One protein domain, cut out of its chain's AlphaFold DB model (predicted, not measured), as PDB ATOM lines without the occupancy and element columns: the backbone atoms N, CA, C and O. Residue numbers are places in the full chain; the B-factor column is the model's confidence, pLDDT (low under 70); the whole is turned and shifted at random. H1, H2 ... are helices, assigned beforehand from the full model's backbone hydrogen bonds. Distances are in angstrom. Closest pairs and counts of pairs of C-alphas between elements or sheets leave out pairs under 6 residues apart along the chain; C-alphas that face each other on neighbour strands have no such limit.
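This is residues 46 to 112 and 252 to 282 of the 295 residues of an uncharacterized protein of Phaeosphaeria nodorum (strain SN15 / ATCC MYA-4574 / FGSC 10173) (UniProt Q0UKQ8). H1, the longest helix, packs along short H3 in the middle; H4 folds back on H3's other side, and H5 crosses H3. H2 runs back near H1. The 98 printed residues, all helix in class, have six named helices, H1 to H6 in order. The whole is compact, radius of gyration of the C-alphas 13.0 A, spans 36 by 30 by 21 A.

H1, residues 46 to 59, runs 19.9 A from C-alpha 46 at (-0.769, -32.677, -29.936). H2 is 63 to 75, H3 89 to 95, H4 101 to 112, H5 253 to 265, and H6 272 to 275, ending at C-alpha 275 (-4.950, -53.595, -7.218).

H1 touches H3, the hub, closest C-alphas Ala 54 and Val 92, 5.5 A. H3 and H4 form a hairpin, closest C-alphas Ala 93 and Tyr 102, 5.2 A. H5 touches H3, closest C-alphas Tyr 94 and Ile 259, 5.6 A. Every O i to N i+4 pair is within hydrogen-bond range in H1, H3, H4 and H5; in H2, 5 of 9.

Residues 113 to 251 are cut out; C-alphas 112 and 252 are 19.5 A apart. H2 to H3 is a long link. Residues 270 to 282 have pLDDT under 70.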
ATOM      1  N   TRP A  46       0.398 -32.374 -30.766       70.88
ATOM      2  CA  TRP A  46      -0.769 -32.677 -29.936       70.88
ATOM      3  C   TRP A  46      -0.388 -33.190 -28.545       70.88
ATOM      4  O   TRP A  46      -1.103 -32.938 -27.581       70.88
ATOM      5  N   PHE A  47       0.761 -33.858 -28.427       70.94
ATOM      6  CA  PHE A  47       1.254 -34.358 -27.150       70.94
ATOM      7  C   PHE A  47       1.600 -33.243 -26.158       70.94
ATOM      8  O   PHE A  47       1.176 -33.309 -25.006       70.94
ATOM      9  N   ILE A  48       2.317 -32.207 -26.606       76.50
ATOM     10  CA  ILE A  48       2.666 -31.055 -25.756       76.50
ATOM     11  C   ILE A  48       1.386 -30.451 -25.164       76.50
ATOM     12  O   ILE A  48       1.290 -30.245 -23.958       76.50
ATOM     13  N   HIS A  49       0.347 -30.311 -25.990       84.75
ATOM     14  CA  HIS A  49      -0.949 -29.816 -25.539       84.75
ATOM     15  C   HIS A  49      -1.651 -30.740 -24.532       84.75
ATOM     16  O   HIS A  49      -2.348 -30.239 -23.656       84.75
ATOM     17  N   LEU A  50      -1.479 -32.066 -24.613       88.12
ATOM     18  CA  LEU A  50      -2.054 -32.996 -23.632       88.12
ATOM     19  C   LEU A  50      -1.381 -32.894 -22.266       88.12
ATOM     20  O   LEU A  50      -2.076 -32.961 -21.252       88.12
ATOM     21  N   LYS A  51      -0.057 -32.719 -22.231       88.38
ATOM     22  CA  LYS A  51       0.670 -32.458 -20.985       88.38
ATOM     23  C   LYS A  51       0.208 -31.144 -20.361       88.38
ATOM     24  O   LYS A  51      -0.212 -31.149 -19.206       88.38
ATOM     25  N   ASP A  52       0.204 -30.060 -21.133       90.06
ATOM     26  CA  ASP A  52      -0.242 -28.746 -20.656       90.06
ATOM     27  C   ASP A  52      -1.688 -28.810 -20.146       90.06
ATOM     28  O   ASP A  52      -2.019 -28.283 -19.086       90.06
ATOM     29  N   LEU A  53      -2.560 -29.524 -20.866       91.69
ATOM     30  CA  LEU A  53      -3.941 -29.738 -20.454       91.69
ATOM     31  C   LEU A  53      -4.037 -30.543 -19.154       91.69
ATOM     32  O   LEU A  53      -4.846 -30.204 -18.291       91.69
ATOM     33  N   ALA A  54      -3.227 -31.589 -18.989       91.50
ATOM     34  CA  ALA A  54      -3.171 -32.372 -17.760       91.50
ATOM     35  C   ALA A  54      -2.762 -31.502 -16.563       91.50
ATOM     36  O   ALA A  54      -3.402 -31.556 -15.516       91.50
ATOM     37  N   GLU A  55      -1.770 -30.631 -16.738       90.25
ATOM     38  CA  GLU A  55      -1.321 -29.711 -15.691       90.25
ATOM     39  C   GLU A  55      -2.364 -28.638 -15.365       90.25
ATOM     40  O   GLU A  55      -2.652 -28.393 -14.193       90.25
ATOM     41  N   ILE A  56      -2.983 -28.027 -16.379       92.44
ATOM     42  CA  ILE A  56      -4.050 -27.029 -16.199       92.44
ATOM     43  C   ILE A  56      -5.249 -27.658 -15.490       92.44
ATOM     44  O   ILE A  56      -5.773 -27.100 -14.528       92.44
ATOM     45  N   THR A  57      -5.689 -28.830 -15.941       92.06
ATOM     46  CA  THR A  57      -6.861 -29.497 -15.363       92.06
ATOM     47  C   THR A  57      -6.610 -29.982 -13.946       92.06
ATOM     48  O   THR A  57      -7.515 -29.870 -13.126       92.06
ATOM     49  N   ALA A  58      -5.395 -30.437 -13.627       88.75
ATOM     50  CA  ALA A  58      -5.005 -30.743 -12.257       88.75
ATOM     51  C   ALA A  58      -4.955 -29.478 -11.386       88.75
ATOM     52  O   ALA A  58      -5.482 -29.472 -10.276       88.75
ATOM     53  N   LYS A  59      -4.373 -28.384 -11.895       91.56
ATOM     54  CA  LYS A  59      -4.233 -27.112 -11.166       91.56
ATOM     55  C   LYS A  59      -5.576 -26.471 -10.810       91.56
ATOM     56  O   LYS A  59      -5.689 -25.871  -9.745       91.56
ATOM     57  N   TYR A  60      -6.563 -26.569 -11.698       93.56
ATOM     58  CA  TYR A  60      -7.876 -25.930 -11.540       93.56
ATOM     59  C   TYR A  60      -9.016 -26.919 -11.241       93.56
ATOM     60  O   TYR A  60     -10.177 -26.530 -11.310       93.56
ATOM     61  N   ASP A  61      -8.705 -28.182 -10.934       87.69
ATOM     62  CA  ASP A  61      -9.681 -29.252 -10.660       87.69
ATOM     63  C   ASP A  61     -10.753 -29.434 -11.764       87.69
ATOM     64  O   ASP A  61     -11.946 -29.619 -11.526       87.69
ATOM     65  N   LEU A  62     -10.321 -29.374 -13.028       92.75
ATOM     66  CA  LEU A  62     -11.195 -29.419 -14.213       92.75
ATOM     67  C   LEU A  62     -11.288 -30.811 -14.852       92.75
ATOM     68  O   LEU A  62     -11.873 -30.960 -15.928       92.75
ATOM     69  N   ILE A  63     -10.721 -31.845 -14.223       89.81
ATOM     70  CA  ILE A  63     -10.683 -33.214 -14.772       89.81
ATOM     71  C   ILE A  63     -12.098 -33.713 -15.101       89.81
ATOM     72  O   ILE A  63     -12.315 -34.325 -16.147       89.81
ATOM     73  N   HIS A  64     -13.077 -33.407 -14.248       86.62
ATOM     74  CA  HIS A  64     -14.473 -33.808 -14.423       86.62
ATOM     75  C   HIS A  64     -15.113 -33.252 -15.713       86.62
ATOM     76  O   HIS A  64     -15.980 -33.905 -16.297       86.62
ATOM     77  N   LEU A  65     -14.665 -32.089 -16.203       90.00
ATOM     78  CA  LEU A  65     -15.185 -31.478 -17.433       90.00
ATOM     79  C   LEU A  65     -14.731 -32.232 -18.683       90.00
ATOM     80  O   LEU A  65     -15.499 -32.384 -19.634       90.00
ATOM     81  N   ILE A  66     -13.496 -32.733 -18.669       89.19
ATOM     82  CA  ILE A  66     -12.886 -33.408 -19.819       89.19
ATOM     83  C   ILE A  66     -12.948 -34.936 -19.732       89.19
ATOM     84  O   ILE A  66     -12.663 -35.615 -20.716       89.19
ATOM     85  N   ALA A  67     -13.362 -35.486 -18.585       86.81
ATOM     86  CA  ALA A  67     -13.337 -36.917 -18.284       86.81
ATOM     87  C   ALA A  67     -13.935 -37.801 -19.388       86.81
ATOM     88  O   ALA A  67     -13.373 -38.855 -19.690       86.81
ATOM     89  N   ARG A  68     -15.032 -37.345 -20.011       86.06
ATOM     90  CA  ARG A  68     -15.749 -38.065 -21.077       86.06
ATOM     91  C   ARG A  68     -14.979 -38.168 -22.399       86.06
ATOM     92  O   ARG A  68     -15.275 -39.050 -23.193       86.06
ATOM     93  N   PHE A  69     -14.023 -37.273 -22.640       87.25
ATOM     94  CA  PHE A  69     -13.232 -37.223 -23.877       87.25
ATOM     95  C   PHE A  69     -11.863 -37.885 -23.718       87.25
ATOM     96  O   PHE A  69     -11.271 -38.332 -24.699       87.25
ATOM     97  N   LEU A  70     -11.370 -37.983 -22.477       85.94
ATOM     98  CA  LEU A  70     -10.030 -38.479 -22.180       85.94
ATOM     99  C   LEU A  70      -9.763 -39.858 -22.780       85.94
ATOM    100  O   LEU A  70      -8.720 -40.053 -23.384       85.94
ATOM    101  N   ASP A  71     -10.680 -40.814 -22.665       85.31
ATOM    102  CA  ASP A  71     -10.399 -42.176 -23.140       85.31
ATOM    103  C   ASP A  71     -10.195 -42.248 -24.652       85.31
ATOM    104  O   ASP A  71      -9.324 -42.985 -25.115       85.31
ATOM    105  N   GLN A  72     -10.951 -41.441 -25.394       86.19
ATOM    106  CA  GLN A  72     -10.828 -41.319 -26.839       86.19
ATOM    107  C   GLN A  72      -9.538 -40.594 -27.235       86.19
ATOM    108  O   GLN A  72      -8.852 -41.007 -28.165       86.19
ATOM    109  N   TRP A  73      -9.169 -39.528 -26.523       86.94
ATOM    110  CA  TRP A  73      -7.912 -38.825 -26.792       86.94
ATOM    111  C   TRP A  73      -6.702 -39.705 -26.485       86.94
ATOM    112  O   TRP A  73      -5.748 -39.749 -27.253       86.94
ATOM    113  N   LEU A  74      -6.759 -40.453 -25.382       85.25
ATOM    114  CA  LEU A  74      -5.686 -41.328 -24.925       85.25
ATOM    115  C   LEU A  74      -5.546 -42.599 -25.770       85.25
ATOM    116  O   LEU A  74      -4.439 -43.128 -25.879       85.25
ATOM    117  N   SER A  75      -6.627 -43.110 -26.374       85.25
ATOM    118  CA  SER A  75      -6.570 -44.350 -27.163       85.25
ATOM    119  C   SER A  75      -5.657 -44.241 -28.381       85.25
ATOM    120  O   SER A  75      -5.006 -45.222 -28.726       85.25
ATOM    121  N   ILE A  76      -5.553 -43.048 -28.973       83.75
ATOM    122  CA  ILE A  76      -4.726 -42.775 -30.161       83.75
ATOM    123  C   ILE A  76      -3.232 -42.991 -29.865       83.75
ATOM    124  O   ILE A  76      -2.459 -43.328 -30.758       83.75
ATOM    125  N   TYR A  77      -2.820 -42.840 -28.604       80.75
ATOM    126  CA  TYR A  77      -1.411 -42.851 -28.211       80.75
ATOM    127  C   TYR A  77      -0.967 -44.121 -27.488       80.75
ATOM    128  O   TYR A  77       0.208 -44.229 -27.147       80.75
ATOM    129  N   ARG A  78      -1.857 -45.102 -27.270       80.94
ATOM    130  CA  ARG A  78      -1.501 -46.340 -26.547       80.94
ATOM    131  C   ARG A  78      -0.344 -47.099 -27.192       80.94
ATOM    132  O   ARG A  78       0.503 -47.611 -26.477       80.94
ATOM    133  N   GLY A  79      -0.288 -47.138 -28.524       82.25
ATOM    134  CA  GLY A  79       0.795 -47.810 -29.251       82.25
ATOM    135  C   GLY A  79       2.143 -47.087 -29.189       82.25
ATOM    136  O   GLY A  79       3.142 -47.652 -29.605       82.25
ATOM    137  N   ALA A  80       2.174 -45.854 -28.681       82.81
ATOM    138  CA  ALA A  80       3.352 -44.997 -28.699       82.81
ATOM    139  C   ALA A  80       3.956 -44.760 -27.304       82.81
ATOM    140  O   ALA A  80       4.870 -43.953 -27.167       82.81
ATOM    141  N   LEU A  81       3.446 -45.417 -26.256       80.75
ATOM    142  CA  LEU A  81       3.896 -45.203 -24.871       80.75
ATOM    143  C   LEU A  81       5.362 -45.593 -24.639       80.75
ATOM    144  O   LEU A  81       6.014 -45.013 -23.776       80.75
ATOM    145  N   GLU A  82       5.861 -46.546 -25.423       80.25
ATOM    146  CA  GLU A  82       7.239 -47.046 -25.372       80.25
ATOM    147  C   GLU A  82       8.155 -46.349 -26.391       80.25
ATOM    148  O   GLU A  82       9.311 -46.726 -26.562       80.25
ATOM    149  N   GLU A  83       7.663 -45.330 -27.100       83.62
ATOM    150  CA  GLU A  83       8.527 -44.538 -27.969       83.62
ATOM    151  C   GLU A  83       9.433 -43.611 -27.132       83.62
ATOM    152  O   GLU A  83       9.046 -43.146 -26.057       83.62
ATOM    153  N   PRO A  84      10.639 -43.275 -27.610       79.50
ATOM    154  CA  PRO A  84      11.501 -42.304 -26.939       79.50
ATOM    155  C   PRO A  84      10.841 -40.927 -26.809       79.50
ATOM    156  O   PRO A  84      10.093 -40.508 -27.696       79.50
ATOM    157  N   LYS A  85      11.214 -40.166 -25.767       81.31
ATOM    158  CA  LYS A  85      10.748 -38.781 -25.523       81.31
ATOM    159  C   LYS A  85       9.268 -38.685 -25.154       81.31
ATOM    160  O   LYS A  85       8.617 -37.663 -25.388       81.31
ATOM    161  N   ARG A  86       8.718 -39.769 -24.615       84.38
ATOM    162  CA  ARG A  86       7.312 -39.899 -24.212       84.38
ATOM    163  C   ARG A  86       7.163 -39.985 -22.698       84.38
ATOM    164  O   ARG A  86       6.082 -40.262 -22.209       84.38
ATOM    165  N   GLU A  87       8.208 -39.702 -21.933       87.00
ATOM    166  CA  GLU A  87       8.239 -39.883 -20.477       87.00
ATOM    167  C   GLU A  87       7.277 -38.925 -19.758       87.00
ATOM    168  O   GLU A  87       6.714 -39.255 -18.716       87.00
ATOM    169  N   ASP A  88       6.983 -37.785 -20.382       88.56
ATOM    170  CA  ASP A  88       5.940 -36.841 -19.977       88.56
ATOM    171  C   ASP A  88       4.529 -37.477 -19.941       88.56
ATOM    172  O   ASP A  88       3.644 -36.986 -19.233       88.56
ATOM    173  N   TRP A  89       4.306 -38.613 -20.621       89.75
ATOM    174  CA  TRP A  89       3.076 -39.398 -20.479       89.75
ATOM    175  C   TRP A  89       2.844 -39.872 -19.049       89.75
ATOM    176  O   TRP A  89       1.696 -40.079 -18.656       89.75
ATOM    177  N   LEU A  90       3.904 -40.008 -18.253       90.62
ATOM    178  CA  LEU A  90       3.790 -40.358 -16.847       90.62
ATOM    179  C   LEU A  90       3.004 -39.282 -16.076       90.62
ATOM    180  O   LEU A  90       2.173 -39.617 -15.231       90.62
ATOM    181  N   ALA A  91       3.199 -38.002 -16.417       91.06
ATOM    182  CA  ALA A  91       2.432 -36.889 -15.857       91.06
ATOM    183  C   ALA A  91       0.980 -36.893 -16.330       91.06
ATOM    184  O   ALA A  91       0.064 -36.756 -15.520       91.06
ATOM    185  N   VAL A  92       0.766 -37.131 -17.624       91.69
ATOM    186  CA  VAL A  92      -0.578 -37.243 -18.202       91.69
ATOM    187  C   VAL A  92      -1.366 -38.375 -17.534       91.69
ATOM    188  O   VAL A  92      -2.490 -38.168 -17.079       91.69
ATOM    189  N   ALA A  93      -0.767 -39.561 -17.410       91.19
ATOM    190  CA  ALA A  93      -1.393 -40.721 -16.788       91.19
ATOM    191  C   ALA A  93      -1.676 -40.495 -15.295       91.19
ATOM    192  O   ALA A  93      -2.736 -40.889 -14.808       91.19
ATOM    193  N   TYR A  94      -0.772 -39.821 -14.583       91.62
ATOM    194  CA  TYR A  94      -0.966 -39.466 -13.181       91.62
ATOM    195  C   TYR A  94      -2.147 -38.507 -12.983       91.62
ATOM    196  O   TYR A  94      -3.093 -38.825 -12.257       91.62
ATOM    197  N   HIS A  95      -2.129 -37.354 -13.659       91.12
ATOM    198  CA  HIS A  95      -3.148 -36.313 -13.494       91.12
ATOM    199  C   HIS A  95      -4.521 -36.786 -13.967       91.12
ATOM    200  O   HIS A  95      -5.517 -36.569 -13.285       91.12
ATOM    201  N   PHE A  96      -4.590 -37.533 -15.070       91.81
ATOM    202  CA  PHE A  96      -5.850 -38.086 -15.572       91.81
ATOM    203  C   PHE A  96      -6.289 -39.390 -14.897       91.81
ATOM    204  O   PHE A  96      -7.307 -39.962 -15.297       91.81
ATOM    205  N   GLY A  97      -5.561 -39.885 -13.893       88.38
ATOM    206  CA  GLY A  97      -5.937 -41.098 -13.168       88.38
ATOM    207  C   GLY A  97      -6.008 -42.336 -14.065       88.38
ATOM    208  O   GLY A  97      -6.948 -43.120 -13.963       88.38
ATOM    209  N   ASN A  98      -5.067 -42.485 -15.001       88.00
ATOM    210  CA  ASN A  98      -4.962 -43.668 -15.848       88.00
ATOM    211  C   ASN A  98      -4.045 -44.706 -15.184       88.00
ATOM    212  O   ASN A  98      -2.829 -44.725 -15.375       88.00
ATOM    213  N   ASP A  99      -4.666 -45.570 -14.394       84.88
ATOM    214  CA  ASP A  99      -4.044 -46.605 -13.568       84.88
ATOM    215  C   ASP A  99      -3.509 -47.820 -14.329       84.88
ATOM    216  O   ASP A  99      -2.824 -48.651 -13.732       84.88
ATOM    217  N   MET A 100      -3.805 -47.926 -15.623       84.25
ATOM    218  CA  MET A 100      -3.226 -48.932 -16.515       84.25
ATOM    219  C   MET A 100      -1.977 -48.392 -17.217       84.25
ATOM    220  O   MET A 100      -0.950 -49.056 -17.259       84.25
ATOM    221  N   MET A 101      -2.048 -47.153 -17.704       87.31
ATOM    222  CA  MET A 101      -0.975 -46.527 -18.475       87.31
ATOM    223  C   MET A 101       0.204 -46.094 -17.594       87.31
ATOM    224  O   MET A 101       1.355 -46.219 -18.000       87.31
ATOM    225  N   TYR A 102      -0.059 -45.604 -16.377       89.31
ATOM    226  CA  TYR A 102       1.011 -45.142 -15.492       89.31
ATOM    227  C   TYR A 102       2.028 -46.253 -15.160       89.31
ATOM    228  O   TYR A 102       3.223 -46.017 -15.347       89.31
ATOM    229  N   PRO A 103       1.614 -47.459 -14.711       85.25
ATOM    230  CA  PRO A 103       2.561 -48.539 -14.441       85.25
ATOM    231  C   PRO A 103       3.334 -48.995 -15.681       85.25
ATOM    232  O   PRO A 103       4.514 -49.305 -15.553       85.25
ATOM    233  N   GLU A 104       2.704 -49.016 -16.859       86.31
ATOM    234  CA  GLU A 104       3.356 -49.394 -18.123       86.31
ATOM    235  C   GLU A 104       4.493 -48.426 -18.476       86.31
ATOM    236  O   GLU A 104       5.618 -48.857 -18.726       86.31
ATOM    237  N   ILE A 105       4.247 -47.115 -18.390       89.25
ATOM    238  CA  ILE A 105       5.277 -46.098 -18.652       89.25
ATOM    239  C   ILE A 105       6.368 -46.141 -17.579       89.25
ATOM    240  O   ILE A 105       7.555 -46.095 -17.895       89.25
ATOM    241  N   ALA A 106       5.990 -46.243 -16.300       90.38
ATOM    242  CA  ALA A 106       6.952 -46.327 -15.202       90.38
ATOM    243  C   ALA A 106       7.859 -47.558 -15.345       90.38
ATOM    244  O   ALA A 106       9.064 -47.461 -15.108       90.38
ATOM    245  N   LYS A 107       7.283 -48.694 -15.768       87.88
ATOM    246  CA  LYS A 107       8.013 -49.911 -16.130       87.88
ATOM    247  C   LYS A 107       8.980 -49.609 -17.269       87.88
ATOM    248  O   LYS A 107      10.180 -49.772 -17.081       87.88
ATOM    249  N   TYR A 108       8.491 -49.112 -18.401       89.19
ATOM    250  CA  TYR A 108       9.321 -48.792 -19.564       89.19
ATOM    251  C   TYR A 108      10.531 -47.916 -19.196       89.19
ATOM    252  O   TYR A 108      11.668 -48.291 -19.486       89.19
ATOM    253  N   ILE A 109      10.311 -46.816 -18.463       90.88
ATOM    254  CA  ILE A 109      11.388 -45.932 -17.992       90.88
ATOM    255  C   ILE A 109      12.361 -46.709 -17.095       90.88
ATOM    256  O   ILE A 109      13.563 -46.667 -17.325       90.88
ATOM    257  N   ALA A 110      11.877 -47.466 -16.104       90.31
ATOM    258  CA  ALA A 110      12.750 -48.245 -15.224       90.31
ATOM    259  C   ALA A 110      13.636 -49.242 -15.995       90.31
ATOM    260  O   ALA A 110      14.815 -49.391 -15.664       90.31
ATOM    261  N   PHE A 111      13.085 -49.906 -17.017       90.06
ATOM    262  CA  PHE A 111      13.821 -50.904 -17.794       90.06
ATOM    263  C   PHE A 111      14.843 -50.322 -18.737       90.06
ATOM    264  O   PHE A 111      15.928 -50.883 -18.882       90.06
ATOM    265  N   GLN A 112      14.452 -49.259 -19.426       92.25
ATOM    266  CA  GLN A 112      15.174 -48.749 -20.581       92.25
ATOM    267  C   GLN A 112      16.115 -47.609 -20.204       92.25
ATOM    268  O   GLN A 112      17.112 -47.384 -20.889       92.25
ATOM    269  N   ASN A 252       4.495 -46.286  -5.995       71.81
ATOM    270  CA  ASN A 252       4.350 -46.059  -4.560       71.81
ATOM    271  C   ASN A 252       2.850 -46.048  -4.215       71.81
ATOM    272  O   ASN A 252       2.041 -45.503  -4.970       71.81
ATOM    273  N   VAL A 253       2.480 -46.629  -3.069       76.69
ATOM    274  CA  VAL A 253       1.103 -46.625  -2.545       76.69
ATOM    275  C   VAL A 253       0.473 -45.240  -2.655       76.69
ATOM    276  O   VAL A 253      -0.681 -45.127  -3.052       76.69
ATOM    277  N   THR A 254       1.227 -44.187  -2.341       79.81
ATOM    278  CA  THR A 254       0.783 -42.793  -2.418       79.81
ATOM    279  C   THR A 254       0.417 -42.390  -3.845       79.81
ATOM    280  O   THR A 254      -0.652 -41.824  -4.064       79.81
ATOM    281  N   ILE A 255       1.254 -42.743  -4.824       83.25
ATOM    282  CA  ILE A 255       1.020 -42.461  -6.244       83.25
ATOM    283  C   ILE A 255      -0.203 -43.238  -6.740       83.25
ATOM    284  O   ILE A 255      -1.108 -42.636  -7.308       83.25
ATOM    285  N   LEU A 256      -0.289 -44.544  -6.465       81.62
ATOM    286  CA  LEU A 256      -1.453 -45.357  -6.844       81.62
ATOM    287  C   LEU A 256      -2.743 -44.865  -6.191       81.62
ATOM    288  O   LEU A 256      -3.792 -44.831  -6.829       81.62
ATOM    289  N   THR A 257      -2.667 -44.454  -4.925       84.19
ATOM    290  CA  THR A 257      -3.803 -43.876  -4.203       84.19
ATOM    291  C   THR A 257      -4.258 -42.590  -4.880       84.19
ATOM    292  O   THR A 257      -5.457 -42.389  -5.059       84.19
ATOM    293  N   GLN A 258      -3.325 -41.728  -5.290       85.50
ATOM    294  CA  GLN A 258      -3.666 -40.485  -5.970       85.50
ATOM    295  C   GLN A 258      -4.227 -40.724  -7.375       85.50
ATOM    296  O   GLN A 258      -5.249 -40.138  -7.723       85.50
ATOM    297  N   ILE A 259      -3.637 -41.638  -8.145       85.94
ATOM    298  CA  ILE A 259      -4.179 -42.077  -9.437       85.94
ATOM    299  C   ILE A 259      -5.600 -42.616  -9.252       85.94
ATOM    300  O   ILE A 259      -6.492 -42.260 -10.014       85.94
ATOM    301  N   GLY A 260      -5.840 -43.414  -8.209       85.44
ATOM    302  CA  GLY A 260      -7.164 -43.938  -7.885       85.44
ATOM    303  C   GLY A 260      -8.181 -42.860  -7.525       85.44
ATOM    304  O   GLY A 260      -9.329 -42.943  -7.958       85.44
ATOM    305  N   LYS A 261      -7.770 -41.818  -6.791       86.06
ATOM    306  CA  LYS A 261      -8.616 -40.639  -6.538       86.06
ATOM    307  C   LYS A 261      -8.957 -39.915  -7.841       86.06
ATOM    308  O   LYS A 261     -10.128 -39.641  -8.089       86.06
ATOM    309  N   ASN A 262      -7.964 -39.673  -8.694       85.06
ATOM    310  CA  ASN A 262      -8.158 -39.016  -9.989       85.06
ATOM    311  C   ASN A 262      -9.066 -39.854 -10.913       85.06
ATOM    312  O   ASN A 262      -9.933 -39.311 -11.594       85.06
ATOM    313  N   ALA A 263      -8.937 -41.185 -10.886       85.75
ATOM    314  CA  ALA A 263      -9.818 -42.106 -11.603       85.75
ATOM    315  C   ALA A 263     -11.264 -42.032 -11.081       85.75
ATOM    316  O   ALA A 263     -12.202 -41.958 -11.876       85.75
ATOM    317  N   ALA A 264     -11.450 -41.978  -9.758       85.50
ATOM    318  CA  ALA A 264     -12.769 -41.872  -9.135       85.50
ATOM    319  C   ALA A 264     -13.500 -40.579  -9.524       85.50
ATOM    320  O   ALA A 264     -14.693 -40.628  -9.817       85.50
ATOM    321  N   ILE A 265     -12.787 -39.449  -9.623       82.44
ATOM    322  CA  ILE A 265     -13.339 -38.172 -10.121       82.44
ATOM    323  C   ILE A 265     -13.891 -38.318 -11.549       82.44
ATOM    324  O   ILE A 265     -14.875 -37.678 -11.913       82.44
ATOM    325  N   ARG A 266     -13.313 -39.216 -12.354       79.56
ATOM    326  CA  ARG A 266     -13.782 -39.539 -13.711       79.56
ATOM    327  C   ARG A 266     -14.932 -40.551 -13.743       79.56
ATOM    328  O   ARG A 266     -15.302 -41.003 -14.823       79.56
ATOM    329  N   GLY A 267     -15.458 -40.962 -12.589       80.06
ATOM    330  CA  GLY A 267     -16.443 -42.041 -12.497       80.06
ATOM    331  C   GLY A 267     -15.857 -43.424 -12.795       80.06
ATOM    332  O   GLY A 267     -16.598 -44.337 -13.152       80.06
ATOM    333  N   ARG A 268     -14.532 -43.597 -12.674       76.56
ATOM    334  CA  ARG A 268     -13.852 -44.885 -12.854       76.56
ATOM    335  C   ARG A 268     -13.409 -45.451 -11.511       76.56
ATOM    336  O   ARG A 268     -12.895 -44.743 -10.652       76.56
ATOM    337  N   CYS A 269     -13.564 -46.756 -11.338       73.62
ATOM    338  CA  CYS A 269     -12.900 -47.465 -10.252       73.62
ATOM    339  C   CYS A 269     -11.495 -47.883 -10.690       73.62
ATOM    340  O   CYS A 269     -11.287 -48.178 -11.866       73.62
ATOM    341  N   LEU A 270     -10.570 -47.984  -9.729       67.44
ATOM    342  CA  LEU A 270      -9.278 -48.628  -9.968       67.44
ATOM    343  C   LEU A 270      -9.492 -50.026 -10.549       67.44
ATOM    344  O   LEU A 270     -10.226 -50.839  -9.968       67.44
ATOM    345  N   HIS A 271      -8.827 -50.298 -11.663       68.06
ATOM    346  CA  HIS A 271      -8.870 -51.566 -12.353       68.06
ATOM    347  C   HIS A 271      -8.387 -52.683 -11.408       68.06
ATOM    348  O   HIS A 271      -7.401 -52.505 -10.684       68.06
ATOM    349  N   PRO A 272      -9.034 -53.865 -11.390       64.25
ATOM    350  CA  PRO A 272      -8.635 -54.965 -10.510       64.25
ATOM    351  C   PRO A 272      -7.164 -55.366 -10.673       64.25
ATOM    352  O   PRO A 272      -6.498 -55.669  -9.688       64.25
ATOM    353  N   LYS A 273      -6.629 -55.293 -11.903       61.75
ATOM    354  CA  LYS A 273      -5.200 -55.549 -12.173       61.75
ATOM    355  C   LYS A 273      -4.281 -54.530 -11.495       61.75
ATOM    356  O   LYS A 273      -3.240 -54.917 -10.979       61.75
ATOM    357  N   SER A 274      -4.694 -53.267 -11.400       57.47
ATOM    358  CA  SER A 274      -3.944 -52.218 -10.698       57.47
ATOM    359  C   SER A 274      -3.962 -52.410  -9.175       57.47
ATOM    360  O   SER A 274      -3.053 -51.955  -8.490       57.47
ATOM    361  N   ARG A 275      -4.942 -53.153  -8.631       57.38
ATOM    362  CA  ARG A 275      -4.950 -53.595  -7.218       57.38
ATOM    363  C   ARG A 275      -4.002 -54.766  -6.947       57.38
ATOM    364  O   ARG A 275      -3.626 -54.977  -5.801       57.38
ATOM    365  N   GLY A 276      -3.647 -55.525  -7.986       51.06
ATOM    366  CA  GLY A 276      -2.695 -56.636  -7.923       51.06
ATOM    367  C   GLY A 276      -1.230 -56.203  -7.997       51.06
ATOM    368  O   GLY A 276      -0.351 -57.049  -7.860       51.06
ATOM    369  N   VAL A 277      -0.954 -54.907  -8.194       55.66
ATOM    370  CA  VAL A 277       0.405 -54.364  -8.107       55.66
ATOM    371  C   VAL A 277       0.899 -54.591  -6.682       55.66
ATOM    372  O   VAL A 277       0.401 -53.976  -5.736       55.66
ATOM    373  N   ARG A 278       1.853 -55.518  -6.520       50.25
ATOM    374  CA  ARG A 278       2.530 -55.749  -5.241       50.25
ATOM    375  C   ARG A 278       3.107 -54.410  -4.789       50.25
ATOM    376  O   ARG A 278       3.866 -53.766  -5.501       50.25
ATOM    377  N   LEU A 279       2.675 -53.938  -3.632       50.53
ATOM    378  CA  LEU A 279       3.189 -52.688  -3.097       50.53
ATOM    379  C   LEU A 279       4.638 -52.912  -2.659       50.53
ATOM    380  O   LEU A 279       4.954 -53.969  -2.108       50.53
ATOM    381  N   MET A 280       5.490 -51.902  -2.858       45.91
ATOM    382  CA  MET A 280       6.825 -51.856  -2.255       45.91
ATOM    383  C   MET A 280       6.743 -52.228  -0.757       45.91
ATOM    384  O   MET A 280       5.809 -51.771  -0.077       45.91
ATOM    385  N   PRO A 281       7.674 -53.045  -0.226       42.09
ATOM    386  CA  PRO A 281       7.670 -53.461   1.175       42.09
ATOM    387  C   PRO A 281       7.547 -52.277   2.147       42.09
ATOM    388  O   PRO A 281       8.095 -51.199   1.919       42.09
ATOM    389  N   ARG A 282       6.836 -52.482   3.269       43.16
ATOM    390  CA  ARG A 282       6.574 -51.447   4.296       43.16
ATOM    391  C   ARG A 282       7.841 -50.775   4.841       43.16
ATOM    392  O   ARG A 282       7.752 -49.630   5.274       43.16
TER     393      ARG A 282